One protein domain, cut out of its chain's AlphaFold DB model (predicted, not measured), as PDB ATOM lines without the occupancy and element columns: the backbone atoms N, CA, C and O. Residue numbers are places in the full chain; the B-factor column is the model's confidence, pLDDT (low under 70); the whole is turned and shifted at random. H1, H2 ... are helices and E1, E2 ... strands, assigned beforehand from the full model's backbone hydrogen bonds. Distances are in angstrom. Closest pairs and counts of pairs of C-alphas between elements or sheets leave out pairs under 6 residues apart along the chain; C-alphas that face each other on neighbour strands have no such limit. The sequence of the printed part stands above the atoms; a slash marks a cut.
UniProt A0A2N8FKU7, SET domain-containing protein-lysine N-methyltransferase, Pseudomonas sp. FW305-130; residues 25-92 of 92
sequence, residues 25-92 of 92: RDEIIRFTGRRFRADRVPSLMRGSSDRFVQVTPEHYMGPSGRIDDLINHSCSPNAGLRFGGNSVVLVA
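What this domain is: This is residues 25 to 92 of the 92 residues of the protein "SET domain-containing protein-lysine N-methyltransferase" of Pseudomonas sp. FW305-130 (UniProt A0A2N8FKU7). Two small sheets of three strands, E1, E6, E5 and E2, E4, E3, follow one another along the longest axis and come near each other at E3, while the short helix H1 sits in a loop away from both sheets and the short helix H2 grazes the first one. The printed part has 68 residues, with two named helices and six named strands in the order E1 E2 H1 E3 E4 H2 E5 E6. Both sheets are antiparallel, ordered E1 E6 E5 and E2 E4 E3. The class is mixed, helices and strands, with 33 residues, under half, in named elements. The whole is compact, with a radius of gyration of the C-alphas of 12.1 A and spans of 33 by 27 by 22 A.

How they stand to each other: E1, residues 27 to 31, is an edge strand antiparallel to E6, residues 87 to 91, with N 28 and O 90 within hydrogen-bond range at 2.8 A. E6 and E5, residues 80 to 84, form a hairpin, with N 82 and O 89 at 2.8 A. This sheet is only just strongly twisted, its C-alphas lying up to 4.5 A off the best plane. E2, residues 35 to 37, is antiparallel to E4, residues 59 to 61, with N 36 and O 60 at 2.8 A. E4 and E3, residues 53 to 56, form a hairpin, with N 61 and O 53 at 2.8 A. E2, H1, residues 47 to 50, and E3 make a split strand-helix-strand unit, two strands running the same way with E4 between them in the sheet; its crossover is right-handed. H1 is on neither sheet. The closest C-alphas of E3 and E6 are those of Val 55 and Val 88, 7.2 A apart. H2, residues 67 to 70, only grazes the sheet of E1, E6 and E5 with residues 67 to 69; its closest C-alpha to E1 is Asp 68, 5.6 A from that of Phe 31. H1 and H2 are too short for any O i to N i+4 pair; in each, the one O i to N i+3 pair is within range.

Where its parts are: E1 begins at C-alpha 27, (-22.490, 39.987, -29.208), and is 11.2 A long. E2 is 6.8 A, H1 6.0 A, E3 9.2 A, E4 6.8 A and H2 5.4 A long. E5 is 13.0 A long, and E6, 12.2 A, ends at C-alpha 91, (-21.643, 36.365, -26.398).

The domain as a whole: The C-alphas farthest apart are those of Asp 26 and Leu 44, 34.4 A. The printed part has no cut and no long link. Residues 44 to 49 are under 70 in pLDDT.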
ATOM      1  N   ARG A  25     -20.187  33.417 -31.433       97.56
ATOM      2  CA  ARG A  25     -19.382  34.620 -31.159       97.56
ATOM      3  C   ARG A  25     -20.074  35.967 -31.387       97.56
ATOM      4  O   ARG A  25     -19.422  36.996 -31.168       97.56
ATOM      5  N   ASP A  26     -21.352  35.999 -31.757       97.88
ATOM      6  CA  ASP A  26     -22.097  37.257 -31.844       97.88
ATOM      7  C   ASP A  26     -22.253  37.908 -30.464       97.88
ATOM      8  O   ASP A  26     -22.519  37.246 -29.459       97.88
ATOM      9  N   GLU A  27     -22.125  39.237 -30.410       96.94
ATOM     10  CA  GLU A  27     -22.490  39.987 -29.208       96.94
ATOM     11  C   GLU A  27     -24.015  39.988 -29.046       96.94
ATOM     12  O   GLU A  27     -24.742  40.522 -29.882       96.94
ATOM     13  N   ILE A  28     -24.495  39.425 -27.937       96.94
ATOM     14  CA  ILE A  28     -25.920  39.372 -27.607       96.94
ATOM     15  C   ILE A  28     -26.320  40.650 -26.868       96.94
ATOM     16  O   ILE A  28     -27.179  41.406 -27.318       96.94
ATOM     17  N   ILE A  29     -25.709  40.905 -25.707       95.88
ATOM     18  CA  ILE A  29     -26.041  42.061 -24.867       95.88
ATOM     19  C   ILE A  29     -24.879  42.453 -23.957       95.88
ATOM     20  O   ILE A  29     -24.129  41.613 -23.471       95.88
ATOM     21  N   ARG A  30     -24.744  43.751 -23.690       95.62
ATOM     22  CA  ARG A  30     -23.812  44.279 -22.692       95.62
ATOM     23  C   ARG A  30     -24.473  44.314 -21.319       95.62
ATOM     24  O   ARG A  30     -25.534  44.913 -21.181       95.62
ATOM     25  N   PHE A  31     -23.798  43.763 -20.315       95.19
ATOM     26  CA  PHE A  31     -24.179  43.963 -18.923       95.19
ATOM     27  C   PHE A  31     -23.830  45.384 -18.500       95.19
ATOM     28  O   PHE A  31     -22.725  45.888 -18.739       95.19
ATOM     29  N   THR A  32     -24.800  46.034 -17.882       93.25
ATOM     30  CA  THR A  32     -24.688  47.384 -17.357       93.25
ATOM     31  C   THR A  32     -25.018  47.370 -15.874       93.25
ATOM     32  O   THR A  32     -25.533  46.396 -15.343       93.25
ATOM     33  N   GLY A  33     -24.673  48.441 -15.173       93.25
ATOM     34  CA  GLY A  33     -24.906  48.523 -13.739       93.25
ATOM     35  C   GLY A  33     -23.768  49.220 -13.024       93.25
ATOM     36  O   GLY A  33     -22.673  49.429 -13.560       93.25
ATOM     37  N   ARG A  34     -24.040  49.616 -11.784       93.56
ATOM     38  CA  ARG A  34     -23.027  50.237 -10.937       93.56
ATOM     39  C   ARG A  34     -22.021  49.181 -10.488       93.56
ATOM     40  O   ARG A  34     -22.402  48.085 -10.085       93.56
ATOM     41  N   ARG A  35     -20.734  49.540 -10.502       93.19
ATOM     42  CA  ARG A  35     -19.684  48.731  -9.876       93.19
ATOM     43  C   ARG A  35     -19.611  48.985  -8.378       93.19
ATOM     44  O   ARG A  35     -19.640  50.131  -7.926       93.19
ATOM     45  N   PHE A  36     -19.453  47.906  -7.635       92.62
ATOM     46  CA  PHE A  36     -19.245  47.887  -6.199       92.62
ATOM     47  C   PHE A  36     -17.961  47.125  -5.919       92.62
ATOM     48  O   PHE A  36     -17.698  46.107  -6.556       92.62
ATOM     49  N   ARG A  37     -17.161  47.615  -4.972       93.81
ATOM     50  CA  ARG A  37     -16.069  46.816  -4.418       93.81
ATOM     51  C   ARG A  37     -16.650  45.591  -3.716       93.81
ATOM     52  O   ARG A  37     -17.724  45.691  -3.127       93.81
ATOM     53  N   ALA A  38     -15.938  44.471  -3.756       91.12
ATOM     54  CA  ALA A  38     -16.362  43.214  -3.142       91.12
ATOM     55  C   ALA A  38     -16.711  43.376  -1.649       91.12
ATOM     56  O   ALA A  38     -17.719  42.852  -1.192       91.12
ATOM     57  N   ASP A  39     -15.956  44.204  -0.919       90.31
ATOM     58  CA  ASP A  39     -16.188  44.537   0.498       90.31
ATOM     59  C   ASP A  39     -17.470  45.360   0.768       90.31
ATOM     60  O   ASP A  39     -17.859  45.552   1.920       90.31
ATOM     61  N   ARG A  40     -18.146  45.849  -0.279       88.75
ATOM     62  CA  ARG A  40     -19.415  46.594  -0.206       88.75
ATOM     63  C   ARG A  40     -20.622  45.773  -0.652       88.75
ATOM     64  O   ARG A  40     -21.736  46.293  -0.601       88.75
ATOM     65  N   VAL A  41     -20.411  44.545  -1.116       84.25
ATOM     66  CA  VAL A  41     -21.481  43.650  -1.560       84.25
ATOM     67  C   VAL A  41     -21.993  42.867  -0.346       84.25
ATOM     68  O   VAL A  41     -21.185  42.268   0.364       84.25
ATOM     69  N   PRO A  42     -23.308  42.879  -0.056       77.75
ATOM     70  CA  PRO A  42     -23.871  42.090   1.036       77.75
ATOM     71  C   PRO A  42     -23.489  40.609   0.924       77.75
ATOM     72  O   PRO A  42     -23.685  39.998  -0.120       77.75
ATOM     73  N   SER A  43     -22.984  40.017   2.009       71.19
ATOM     74  CA  SER A  43     -22.589  38.600   2.041       71.19
ATOM     75  C   SER A  43     -23.776  37.635   1.983       71.19
ATOM     76  O   SER A  43     -23.624  36.494   1.556       71.19
ATOM     77  N   LEU A  44     -24.965  38.087   2.396       67.56
ATOM     78  CA  LEU A  44     -26.216  37.350   2.259       67.56
ATOM     79  C   LEU A  44     -27.093  38.040   1.215       67.56
ATOM     80  O   LEU A  44     -27.702  39.075   1.489       67.56
ATOM     81  N   MET A  45     -27.185  37.444   0.031       69.12
ATOM     82  CA  MET A  45     -28.065  37.918  -1.031       69.12
ATOM     83  C   MET A  45     -29.352  37.093  -1.029       69.12
ATOM     84  O   MET A  45     -29.319  35.867  -0.998       69.12
ATOM     85  N   ARG A  46     -30.510  37.761  -0.986       66.81
ATOM     86  CA  ARG A  46     -31.829  37.122  -1.121       66.81
ATOM     87  C   ARG A  46     -32.714  37.935  -2.057       66.81
ATOM     88  O   ARG A  46     -32.699  39.168  -2.019       66.81
ATOM     89  N   GLY A  47     -33.527  37.240  -2.850       67.75
ATOM     90  CA  GLY A  47     -34.495  37.861  -3.755       67.75
ATOM     91  C   GLY A  47     -33.822  38.738  -4.813       67.75
ATOM     92  O   GLY A  47     -32.821  38.353  -5.405       67.75
ATOM     93  N   SER A  48     -34.340  39.948  -5.032       60.84
ATOM     94  CA  SER A  48     -33.778  40.910  -5.996       60.84
ATOM     95  C   SER A  48     -32.347  41.363  -5.679       60.84
ATOM     96  O   SER A  48     -31.688  41.929  -6.549       60.84
ATOM     97  N   SER A  49     -31.864  41.103  -4.461       64.50
ATOM     98  CA  SER A  49     -30.505  41.429  -4.019       64.50
ATOM     99  C   SER A  49     -29.440  40.503  -4.612       64.50
ATOM    100  O   SER A  49     -28.269  40.816  -4.479       64.50
ATOM    101  N   ASP A  50     -29.828  39.392  -5.249       72.31
ATOM    102  CA  ASP A  50     -28.931  38.364  -5.810       72.31
ATOM    103  C   ASP A  50     -28.551  38.617  -7.282       72.31
ATOM    104  O   ASP A  50     -28.220  37.717  -8.045       72.31
ATOM    105  N   ARG A  51     -28.641  39.874  -7.726       81.31
ATOM    106  CA  ARG A  51     -28.380  40.278  -9.119       81.31
ATOM    107  C   ARG A  51     -27.023  40.950  -9.265       81.31
ATOM    108  O   ARG A  51     -26.919  42.042  -9.821       81.31
ATOM    109  N   PHE A  52     -25.994  40.328  -8.701       88.31
ATOM    110  CA  PHE A  52     -24.624  40.808  -8.820       88.31
ATOM    111  C   PHE A  52     -23.810  39.875  -9.708       88.31
ATOM    112  O   PHE A  52     -23.728  38.676  -9.467       88.31
ATOM    113  N   VAL A  53     -23.153  40.446 -10.713       89.06
ATOM    114  CA  VAL A  53     -22.193  39.732 -11.558       89.06
ATOM    115  C   VAL A  53     -20.799  40.099 -11.081       89.06
ATOM    116  O   VAL A  53     -20.446  41.278 -11.056       89.06
ATOM    117  N   GLN A  54     -19.981  39.123 -10.696       90.12
ATOM    118  CA  GLN A  54     -18.573  39.400 -10.420       90.12
ATOM    119  C   GLN A  54     -17.862  39.721 -11.739       90.12
ATOM    120  O   GLN A  54     -17.905  38.929 -12.676       90.12
ATOM    121  N   VAL A  55     -17.232  40.895 -11.830       90.44
ATOM    122  CA  VAL A  55     -16.617  41.379 -13.085       90.44
ATOM    123  C   VAL A  55     -15.099  41.487 -13.022       90.44
ATOM    124  O   VAL A  55     -14.443  41.541 -14.056       90.44
ATOM    125  N   THR A  56     -14.552  41.516 -11.810       87.81
ATOM    126  CA  THR A  56     -13.123  41.397 -11.475       87.81
ATOM    127  C   THR A  56     -13.033  40.729 -10.097       87.81
ATOM    128  O   THR A  56     -14.057  40.675  -9.406       87.81
ATOM    129  N   PRO A  57     -11.856  40.276  -9.634       89.44
ATOM    130  CA  PRO A  57     -11.757  39.708  -8.293       89.44
ATOM    131  C   PRO A  57     -12.174  40.707  -7.195       89.44
ATOM    132  O   PRO A  57     -12.780  40.305  -6.207       89.44
ATOM    133  N   GLU A  58     -11.970  42.015  -7.404       92.75
ATOM    134  CA  GLU A  58     -12.282  43.054  -6.412       92.75
ATOM    135  C   GLU A  58     -13.621  43.772  -6.632       92.75
ATOM    136  O   GLU A  58     -14.005  44.586  -5.789       92.75
ATOM    137  N   HIS A  59     -14.332  43.526  -7.739       92.69
ATOM    138  CA  HIS A  59     -15.564  44.252  -8.068       92.69
ATOM    139  C   HIS A  59     -16.686  43.376  -8.607       92.69
ATOM    140  O   HIS A  59     -16.492  42.519  -9.470       92.69
ATOM    141  N   TYR A  60     -17.892  43.747  -8.195       93.25
ATOM    142  CA  TYR A  60     -19.152  43.246  -8.716       93.25
ATOM    143  C   TYR A  60     -19.896  44.355  -9.452       93.25
ATOM    144  O   TYR A  60     -19.790  45.534  -9.109       93.25
ATOM    145  N   MET A  61     -20.668  43.976 -10.456       93.31
ATOM    146  CA  MET A  61     -21.660  44.813 -11.111       93.31
ATOM    147  C   MET A  61     -23.021  44.473 -10.511       93.31
ATOM    148  O   MET A  61     -23.432  43.320 -10.569       93.31
ATOM    149  N   GLY A  62     -23.672  45.453  -9.887       92.50
ATOM    150  CA  GLY A  62     -25.045  45.299  -9.405       92.50
ATOM    151  C   GLY A  62     -26.072  45.491 -10.524       92.50
ATOM    152  O   GLY A  62     -25.685  45.837 -11.642       92.50
ATOM    153  N   PRO A  63     -27.370  45.346 -10.213       92.44
ATOM    154  CA  PRO A  63     -28.434  45.416 -11.208       92.44
ATOM    155  C   PRO A  63     -28.490  46.783 -11.902       92.44
ATOM    156  O   PRO A  63     -28.270  47.827 -11.274       92.44
ATOM    157  N   SER A  64     -28.816  46.785 -13.193       93.38
ATOM    158  CA  SER A  64     -29.017  47.995 -13.997       93.38
ATOM    159  C   SER A  64     -30.460  48.493 -14.010       93.38
ATOM    160  O   SER A  64     -30.706  49.645 -14.375       93.38
ATOM    161  N   GLY A  65     -31.420  47.639 -13.652       91.56
ATOM    162  CA  GLY A  65     -32.848  47.850 -13.873       91.56
ATOM    163  C   GLY A  65     -33.293  47.603 -15.318       91.56
ATOM    164  O   GLY A  65     -34.422  47.948 -15.671       91.56
ATOM    165  N   ARG A  66     -32.427  47.044 -16.173       92.94
ATOM    166  CA  ARG A  66     -32.689  46.773 -17.596       92.94
ATOM    167  C   ARG A  66     -32.742  45.261 -17.863       92.94
ATOM    168  O   ARG A  66     -32.695  44.450 -16.946       92.94
ATOM    169  N   ILE A  67     -32.920  44.871 -19.128       94.00
ATOM    170  CA  ILE A  67     -33.144  43.467 -19.518       94.00
ATOM    171  C   ILE A  67     -31.952  42.539 -19.217       94.00
ATOM    172  O   ILE A  67     -32.158  41.349 -19.012       94.00
ATOM    173  N   ASP A  68     -30.730  43.068 -19.128       93.81
ATOM    174  CA  ASP A  68     -29.530  42.338 -18.696       93.81
ATOM    175  C   ASP A  68     -29.653  41.768 -17.270       93.81
ATOM    176  O   ASP A  68     -29.069  40.725 -16.990       93.81
ATOM    177  N   ASP A  69     -30.502  42.348 -16.411       92.81
ATOM    178  CA  ASP A  69     -30.807  41.808 -15.075       92.81
ATOM    179  C   ASP A  69     -31.651  40.519 -15.107       92.81
ATOM    180  O   ASP A  69     -31.863  39.895 -14.066       92.81
ATOM    181  N   LEU A  70     -32.209  40.169 -16.270       93.38
ATOM    182  CA  LEU A  70     -33.070  38.999 -16.469       93.38
ATOM    183  C   LEU A  70     -32.341  37.841 -17.169       93.38
ATOM    184  O   LEU A  70     -32.964  36.827 -17.487       93.38
ATOM    185  N   ILE A  71     -31.039  37.985 -17.441       94.00
ATOM    186  CA  ILE A  71     -30.220  36.891 -17.965       94.00
ATOM    187  C   ILE A  71     -29.976  35.887 -16.838       94.00
ATOM    188  O   ILE A  71     -29.309  36.185 -15.849       94.00
ATOM    189  N   ASN A  72     -30.525  34.687 -17.003       92.25
ATOM    190  CA  ASN A  72     -30.468  33.640 -15.991       92.25
ATOM    191  C   ASN A  72     -29.187  32.800 -16.096       92.25
ATOM    192  O   ASN A  72     -28.596  32.647 -17.166       92.25
ATOM    193  N   HIS A  73     -28.795  32.199 -14.972       91.25
ATOM    194  CA  HIS A  73     -27.741  31.187 -14.916       91.25
ATOM    195  C   HIS A  73     -28.193  29.860 -15.556       91.25
ATOM    196  O   HIS A  73     -29.360  29.479 -15.466       91.25
ATOM    197  N   SER A  74     -27.251  29.125 -16.153       92.25
ATOM    198  CA  SER A  74     -27.439  27.754 -16.636       92.25
ATOM    199  C   SER A  74     -26.144  26.954 -16.476       92.25
ATOM    200  O   SER A  74     -25.066  27.464 -16.782       92.25
ATOM    201  N   CYS A  75     -26.248  25.688 -16.059       94.31
ATOM    202  CA  CYS A  75     -25.118  24.751 -16.000       94.31
ATOM    203  C   CYS A  75     -24.721  24.187 -17.377       94.31
ATOM    204  O   CYS A  75     -23.652  23.600 -17.511       94.31
ATOM    205  N   SER A  76     -25.574  24.351 -18.393       97.06
ATOM    206  CA  SER A  76     -25.301  23.993 -19.790       97.06
ATOM    207  C   SER A  76     -25.683  25.184 -20.674       97.06
ATOM    208  O   SER A  76     -26.740  25.163 -21.314       97.06
ATOM    209  N   PRO A  77     -24.908  26.283 -20.620       96.88
ATOM    210  CA  PRO A  77     -25.287  27.538 -21.249       96.88
ATOM    211  C   PRO A  77     -25.112  27.491 -22.772       96.88
ATOM    212  O   PRO A  77     -24.308  26.731 -23.302       96.88
ATOM    213  N   ASN A  78     -25.852  28.354 -23.466       97.19
ATOM    214  CA  ASN A  78     -25.738  28.608 -24.906       97.19
ATOM    215  C   ASN A  78     -25.073  29.963 -25.213       97.19
ATOM    216  O   ASN A  78     -25.197  30.459 -26.326       97.19
ATOM    217  N   ALA A  79     -24.470  30.585 -24.200       97.56
ATOM    218  CA  ALA A  79     -23.788  31.867 -24.277       97.56
ATOM    219  C   ALA A  79     -22.780  31.993 -23.121       97.56
ATOM    220  O   ALA A  79     -22.925  31.350 -22.078       97.56
ATOM    221  N   GLY A  80     -21.774  32.852 -23.275       96.25
ATOM    222  CA  GLY A  80     -20.728  33.101 -22.281       96.25
ATOM    223  C   GLY A  80     -20.455  34.586 -22.048       96.25
ATOM    224  O   GLY A  80     -20.718  35.429 -22.904       96.25
ATOM    225  N   LEU A  81     -19.908  34.925 -20.876       95.06
ATOM    226  CA  LEU A  81     -19.459  36.288 -20.585       95.06
ATOM    227  C   LEU A  81     -18.057  36.528 -21.154       95.06
ATOM    228  O   LEU A  81     -17.103  35.832 -20.808       95.06
ATOM    229  N   ARG A  82     -17.919  37.572 -21.972       96.06
ATOM    230  CA  ARG A  82     -16.637  38.132 -22.407       96.06
ATOM    231  C   ARG A  82     -16.324  39.396 -21.613       96.06
ATOM    232  O   ARG A  82     -17.085  40.367 -21.642       96.06
ATOM    233  N   PHE A  83     -15.170  39.394 -20.955       93.88
ATOM    234  CA  PHE A  83     -14.640  40.527 -20.200       93.88
ATOM    235  C   PHE A  83     -13.594  41.258 -21.046       93.88
ATOM    236  O   PHE A  83     -12.713  40.627 -21.626       93.88
ATOM    237  N   GLY A  84     -13.679  42.584 -21.131       88.88
ATOM    238  CA  GLY A  84     -12.711  43.383 -21.884       88.88
ATOM    239  C   GLY A  84     -12.690  44.833 -21.427       88.88
ATOM    240  O   GLY A  84     -13.707  45.524 -21.496       88.88
ATOM    241  N   GLY A  85     -11.536  45.307 -20.950       85.75
ATOM    242  CA  GLY A  85     -11.415  46.631 -20.333       85.75
ATOM    243  C   GLY A  85     -12.480  46.834 -19.250       85.75
ATOM    244  O   GLY A  85     -12.586  46.048 -18.314       85.75
ATOM    245  N   ASN A  86     -13.331  47.848 -19.427       83.75
ATOM    246  CA  ASN A  86     -14.444  48.149 -18.521       83.75
ATOM    247  C   ASN A  86     -15.782  47.513 -18.936       83.75
ATOM    248  O   ASN A  86     -16.825  47.922 -18.422       83.75
ATOM    249  N   SER A  87     -15.782  46.535 -19.834       91.81
ATOM    250  CA  SER A  87     -16.989  45.960 -20.425       91.81
ATOM    251  C   SER A  87     -17.187  44.492 -20.084       91.81
ATOM    252  O   SER A  87     -16.228  43.723 -20.049       91.81
ATOM    253  N   VAL A  88     -18.453  44.113 -19.912       95.56
ATOM    254  CA  VAL A  88     -18.899  42.723 -19.787       95.56
ATOM    255  C   VAL A  88     -20.018  42.506 -20.796       95.56
ATOM    256  O   VAL A  88     -21.000  43.248 -20.801       95.56
ATOM    257  N   VAL A  89     -19.837  41.543 -21.694       96.94
ATOM    258  CA  VAL A  89     -20.753  41.283 -22.812       96.94
ATOM    259  C   VAL A  89     -21.118  39.805 -22.815       96.94
ATOM    260  O   VAL A  89     -20.232  38.965 -22.702       96.94
ATOM    261  N   LEU A  90     -22.406  39.493 -22.942       97.00
ATOM    262  CA  LEU A  90     -22.876  38.150 -23.250       97.00
ATOM    263  C   LEU A  90     -22.656  37.884 -24.737       97.00
ATOM    264  O   LEU A  90     -23.085  38.676 -25.579       97.00
ATOM    265  N   VAL A  91     -22.000  36.779 -25.044       98.12
ATOM    266  CA  VAL A  91     -21.643  36.365 -26.398       98.12
ATOM    267  C   VAL A  91     -22.221  34.975 -26.640       98.12
ATOM    268  O   VAL A  91     -22.167  34.153 -25.727       98.12
ATOM    269  N   ALA A  92     -22.791  34.741 -27.823       97.25
ATOM    270  CA  ALA A  92     -23.305  33.431 -28.236       97.25
ATOM    271  C   ALA A  92     -22.185  32.388 -28.363       97.25
ATOM    272  O   ALA A  92     -21.106  32.738 -28.898       97.25
TER     273      ALA A  92